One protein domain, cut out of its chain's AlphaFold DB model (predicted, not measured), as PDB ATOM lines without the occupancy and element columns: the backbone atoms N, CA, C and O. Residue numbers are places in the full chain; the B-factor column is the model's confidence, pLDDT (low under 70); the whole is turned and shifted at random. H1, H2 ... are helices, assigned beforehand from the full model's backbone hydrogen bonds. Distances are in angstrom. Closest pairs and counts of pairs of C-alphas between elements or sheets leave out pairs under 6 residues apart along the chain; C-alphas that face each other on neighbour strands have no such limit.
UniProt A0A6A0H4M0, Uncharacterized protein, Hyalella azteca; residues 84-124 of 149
ATOM      1  N   LYS A  84     194.396 183.716 122.831       80.06
ATOM      2  CA  LYS A  84     194.547 182.948 124.079       80.06
ATOM      3  C   LYS A  84     195.941 182.335 124.249       80.06
ATOM      4  O   LYS A  84     196.429 182.233 125.366       80.06
ATOM      5  N   TYR A  85     196.576 181.890 123.162       82.06
ATOM      6  CA  TYR A  85     197.946 181.376 123.212       82.06
ATOM      7  C   TYR A  85     198.925 182.471 123.632       82.06
ATOM      8  O   TYR A  85     199.767 182.230 124.489       82.06
ATOM      9  N   ILE A  86     198.785 183.661 123.051       83.81
ATOM     10  CA  ILE A  86     199.596 184.830 123.384       83.81
ATOM     11  C   ILE A  86     199.405 185.201 124.859       83.81
ATOM     12  O   ILE A  86     200.394 185.402 125.566       83.81
ATOM     13  N   ASP A  87     198.158 185.180 125.340       83.12
ATOM     14  CA  ASP A  87     197.837 185.419 126.748       83.12
ATOM     15  C   ASP A  87     198.549 184.428 127.687       83.12
ATOM     16  O   ASP A  87     199.145 184.800 128.697       83.12
ATOM     17  N   CYS A  88     198.556 183.146 127.336       85.12
ATOM     18  CA  CYS A  88     199.295 182.144 128.103       85.12
ATOM     19  C   CYS A  88     200.818 182.295 127.954       85.12
ATOM     20  O   CYS A  88     201.571 181.964 128.869       85.12
ATOM     21  N   ALA A  89     201.295 182.764 126.803       87.25
ATOM     22  CA  ALA A  89     202.712 182.844 126.494       87.25
ATOM     23  C   ALA A  89     203.412 183.977 127.254       87.25
ATOM     24  O   ALA A  89     204.519 183.775 127.758       87.25
ATOM     25  N   TRP A  90     202.765 185.137 127.415       85.88
ATOM     26  CA  TRP A  90     203.320 186.200 128.259       85.88
ATOM     27  C   TRP A  90     203.372 185.775 129.730       85.88
ATOM     28  O   TRP A  90     204.368 186.044 130.404       85.88
ATOM     29  N   GLN A  91     202.352 185.049 130.209       88.94
ATOM     30  CA  GLN A  91     202.349 184.480 131.557       88.94
ATOM     31  C   GLN A  91     203.500 183.493 131.724       88.94
ATOM     32  O   GLN A  91     204.256 183.584 132.689       88.94
ATOM     33  N   LEU A  92     203.686 182.591 130.759       89.06
ATOM     34  CA  LEU A  92     204.777 181.624 130.774       89.06
ATOM     35  C   LEU A  92     206.140 182.319 130.865       89.06
ATOM     36  O   LEU A  92     206.946 181.944 131.709       89.06
ATOM     37  N   VAL A  93     206.393 183.343 130.046       89.62
ATOM     38  CA  VAL A  93     207.668 184.079 130.081       89.62
ATOM     39  C   VAL A  93     207.883 184.764 131.421       89.62
ATOM     40  O   VAL A  93     208.993 184.714 131.949       89.62
ATOM     41  N   TYR A  94     206.834 185.351 131.995       90.00
ATOM     42  CA  TYR A  94     206.909 185.959 133.317       90.00
ATOM     43  C   TYR A  94     207.312 184.926 134.379       90.00
ATOM     44  O   TYR A  94     208.312 185.110 135.071       90.00
ATOM     45  N   TYR A  95     206.608 183.794 134.463       92.56
ATOM     46  CA  TYR A  95     206.915 182.756 135.449       92.56
ATOM     47  C   TYR A  95     208.287 182.115 135.230       92.56
ATOM     48  O   TYR A  95     209.018 181.902 136.194       92.56
ATOM     49  N   VAL A  96     208.672 181.847 133.980       94.88
ATOM     50  CA  VAL A  96     209.997 181.302 133.652       94.88
ATOM     51  C   VAL A  96     211.099 182.282 134.053       94.88
ATOM     52  O   VAL A  96     212.091 181.856 134.637       94.88
ATOM     53  N   GLY A  97     210.912 183.583 133.817       94.88
ATOM     54  CA  GLY A  97     211.837 184.618 134.280       94.88
ATOM     55  C   GLY A  97     212.031 184.575 135.796       94.88
ATOM     56  O   GLY A  97     213.165 184.493 136.264       94.88
ATOM     57  N   PHE A  98     210.938 184.525 136.562       94.50
ATOM     58  CA  PHE A  98     211.004 184.390 138.021       94.50
ATOM     59  C   PHE A  98     211.682 183.089 138.467       94.50
ATOM     60  O   PHE A  98     212.538 183.119 139.350       94.50
ATOM     61  N   CYS A  99     211.382 181.958 137.827       92.81
ATOM     62  CA  CYS A  99     212.055 180.692 138.109       92.81
ATOM     63  C   CYS A  99     213.566 180.784 137.876       92.81
ATOM     64  O   CYS A  99     214.332 180.364 138.737       92.81
ATOM     65  N   ILE A 100     214.005 181.371 136.758       94.75
ATOM     66  CA  ILE A 100     215.432 181.557 136.464       94.75
ATOM     67  C   ILE A 100     216.076 182.439 137.529       94.75
ATOM     68  O   ILE A 100     217.118 182.072 138.059       94.75
ATOM     69  N   THR A 101     215.448 183.559 137.902       92.88
ATOM     70  CA  THR A 101     215.988 184.413 138.971       92.88
ATOM     71  C   THR A 101     216.090 183.673 140.303       92.88
ATOM     72  O   THR A 101     217.102 183.794 140.987       92.88
ATOM     73  N   GLY A 102     215.103 182.839 140.644       90.75
ATOM     74  CA  GLY A 102     215.153 181.980 141.826       90.75
ATOM     75  C   GLY A 102     216.288 180.958 141.759       90.75
ATOM     76  O   GLY A 102     216.996 180.779 142.744       90.75
ATOM     77  N   ILE A 103     216.504 180.330 140.598       89.19
ATOM     78  CA  ILE A 103     217.604 179.381 140.378       89.19
ATOM     79  C   ILE A 103     218.956 180.083 140.506       89.19
ATOM     80  O   ILE A 103     219.828 179.554 141.181       89.19
ATOM     81  N   VAL A 104     219.131 181.266 139.913       89.00
ATOM     82  CA  VAL A 104     220.384 182.035 139.991       89.00
ATOM     83  C   VAL A 104     220.706 182.393 141.443       89.00
ATOM     84  O   VAL A 104     221.769 182.032 141.934       89.00
ATOM     85  N   VAL A 105     219.748 182.969 142.176       86.56
ATOM     86  CA  VAL A 105     219.917 183.302 143.603       86.56
ATOM     87  C   VAL A 105     220.222 182.062 144.451       86.56
ATOM     88  O   VAL A 105     220.957 182.131 145.438       86.56
ATOM     89  N   LEU A 106     219.642 180.917 144.091       82.56
ATOM     90  CA  LEU A 106     219.884 179.652 144.774       82.56
ATOM     91  C   LEU A 106     221.263 179.061 144.433       82.56
ATOM     92  O   LEU A 106     221.891 178.455 145.300       82.56
ATOM     93  N   HIS A 107     221.738 179.265 143.205       76.00
ATOM     94  CA  HIS A 107     223.036 178.821 142.696       76.00
ATOM     95  C   HIS A 107     224.196 179.672 143.236       76.00
ATOM     96  O   HIS A 107     225.308 179.168 143.387       76.00
ATOM     97  N   ASP A 108     223.941 180.929 143.607       72.69
ATOM     98  CA  ASP A 108     224.931 181.826 144.223       72.69
ATOM     99  C   ASP A 108     225.350 181.398 145.646       72.69
ATOM    100  O   ASP A 108     226.237 181.999 146.258       72.69
ATOM    101  N   LYS A 109     224.735 180.349 146.208       73.31
ATOM    102  CA  LYS A 109     225.020 179.855 147.561       73.31
ATOM    103  C   LYS A 109     225.820 178.545 147.525       73.31
ATOM    104  O   LYS A 109     225.292 177.515 147.101       73.31
ATOM    105  N   PRO A 110     227.054 178.516 148.075       68.06
ATOM    106  CA  PRO A 110     227.914 177.329 148.037       68.06
ATOM    107  C   PRO A 110     227.361 176.144 148.844       68.06
ATOM    108  O   PRO A 110     227.730 175.000 148.588       68.06
ATOM    109  N   TRP A 111     226.430 176.384 149.779       70.38
ATOM    110  CA  TRP A 111     225.825 175.323 150.588       70.38
ATOM    111  C   TRP A 111     225.048 174.295 149.762       70.38
ATOM    112  O   TRP A 111     224.841 173.176 150.223       70.38
ATOM    113  N   LEU A 112     224.581 174.653 148.560       66.94
ATOM    114  CA  LEU A 112     223.683 173.783 147.804       66.94
ATOM    115  C   LEU A 112     224.457 172.599 147.226       66.94
ATOM    116  O   LEU A 112     224.032 171.451 147.337       66.94
ATOM    117  N   TYR A 113     225.641 172.895 146.695       69.62
ATOM    118  CA  TYR A 113     226.596 171.901 146.223       69.62
ATOM    119  C   TYR A 113     227.104 171.026 147.354       69.62
ATOM    120  O   TYR A 113     227.226 169.824 147.164       69.62
ATOM    121  N   ASP A 114     227.333 171.597 148.535       72.38
ATOM    122  CA  ASP A 114     227.826 170.849 149.691       72.38
ATOM    123  C   ASP A 114     226.784 169.837 150.211       72.38
ATOM    124  O   ASP A 114     227.113 168.710 150.579       72.38
ATOM    125  N   VAL A 115     225.490 170.178 150.155       76.88
ATOM    126  CA  VAL A 115     224.402 169.235 150.469       76.88
ATOM    127  C   VAL A 115     224.276 168.146 149.404       76.88
ATOM    128  O   VAL A 115     224.118 166.978 149.756       76.88
ATOM    129  N   ILE A 116     224.359 168.498 148.117       75.81
ATOM    130  CA  ILE A 116     224.274 167.525 147.018       75.81
ATOM    131  C   ILE A 116     225.476 166.575 147.050       75.81
ATOM    132  O   ILE A 116     225.287 165.365 146.981       75.81
ATOM    133  N   ALA A 117     226.692 167.094 147.230       76.44
ATOM    134  CA  ALA A 117     227.916 166.303 147.320       76.44
ATOM    135  C   ALA A 117     227.903 165.368 148.538       76.44
ATOM    136  O   ALA A 117     228.224 164.185 148.414       76.44
ATOM    137  N   ARG A 118     227.461 165.858 149.705       76.12
ATOM    138  CA  ARG A 118     227.314 165.031 150.911       76.12
ATOM    139  C   ARG A 118     226.267 163.936 150.730       76.12
ATOM    140  O   ARG A 118     226.493 162.810 151.161       76.12
ATOM    141  N   LYS A 119     225.131 164.253 150.104       75.81
ATOM    142  CA  LYS A 119     224.050 163.288 149.883       75.81
ATOM    143  C   LYS A 119     224.461 162.215 148.876       75.81
ATOM    144  O   LYS A 119     224.355 161.039 149.187       75.81
ATOM    145  N   PHE A 120     225.077 162.620 147.768       76.12
ATOM    146  CA  PHE A 120     225.623 161.702 146.771       76.12
ATOM    147  C   PHE A 120     226.709 160.782 147.357       76.12
ATOM    148  O   PHE A 120     226.724 159.585 147.085       76.12
ATOM    149  N   SER A 121     227.583 161.312 148.224       74.06
ATOM    150  CA  SER A 121     228.556 160.489 148.952       74.06
ATOM    151  C   SER A 121     227.891 159.534 149.945       74.06
ATOM    152  O   SER A 121     228.365 158.414 150.104       74.06
ATOM    153  N   SER A 122     226.832 159.960 150.636       71.00
ATOM    154  CA  SER A 122     226.112 159.118 151.597       71.00
ATOM    155  C   SER A 122     225.391 157.962 150.908       71.00
ATOM    156  O   SER A 122     225.469 156.843 151.405       71.00
ATOM    157  N   ASP A 123     224.741 158.222 149.772       72.50
ATOM    158  CA  ASP A 123     223.990 157.219 149.010       72.50
ATOM    159  C   ASP A 123     224.935 156.126 148.470       72.50
ATOM    160  O   ASP A 123     224.680 154.931 148.626       72.50
ATOM    161  N   HIS A 124     226.110 156.524 147.967       70.00
ATOM    162  CA  HIS A 124     227.148 155.579 147.550       70.00
ATOM    163  C   HIS A 124     227.688 154.731 148.717       70.00
ATOM    164  O   HIS A 124     227.907 153.529 148.572       70.00
TER     165      HIS A 124
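This is residues 84 to 124 of the 149 residues of an uncharacterized protein of Hyalella azteca (UniProt A0A6A0H4M0). Two helices meet near their ends as an open L, the long arm H1 and the shorter arm H2, with a tight link at the corner and no other part packed on either. The printed part has 41 residues, with H1 then H2 along the chain, no named strand, and the class all helix. It is extended, with a radius of gyration of the C-alphas of 16.3 A and spans of 48 by 21 by 5 A.

Find C-alpha 84 at (194.547, 182.948, 124.079); from there H1, residues 84 to 107, runs 34.3 A to C-alpha 107 at (223.036, 178.821, 142.696). Then look for H2, residues 111 to 124, which runs 20.0 A and ends at C-alpha 124, (227.148, 155.579, 147.550).

H1 and H2 are close but not clearly touching; look at their closest C-alphas, those of Leu 106 and Leu 112, 7.6 A apart. Their lines are about perpendicular, at 82 degrees. In H2 every O i to N i+4 pair is within hydrogen-bond range; in H1, 19 of 20 are.

The C-alphas farthest apart, those of Lys 84 and His 124, are 48.6 A apart. The printed part has no cut, and the link from H1 to H2 is tight. In the B-factor column, pLDDT is under 70 at residue 110 and residues 112 to 113.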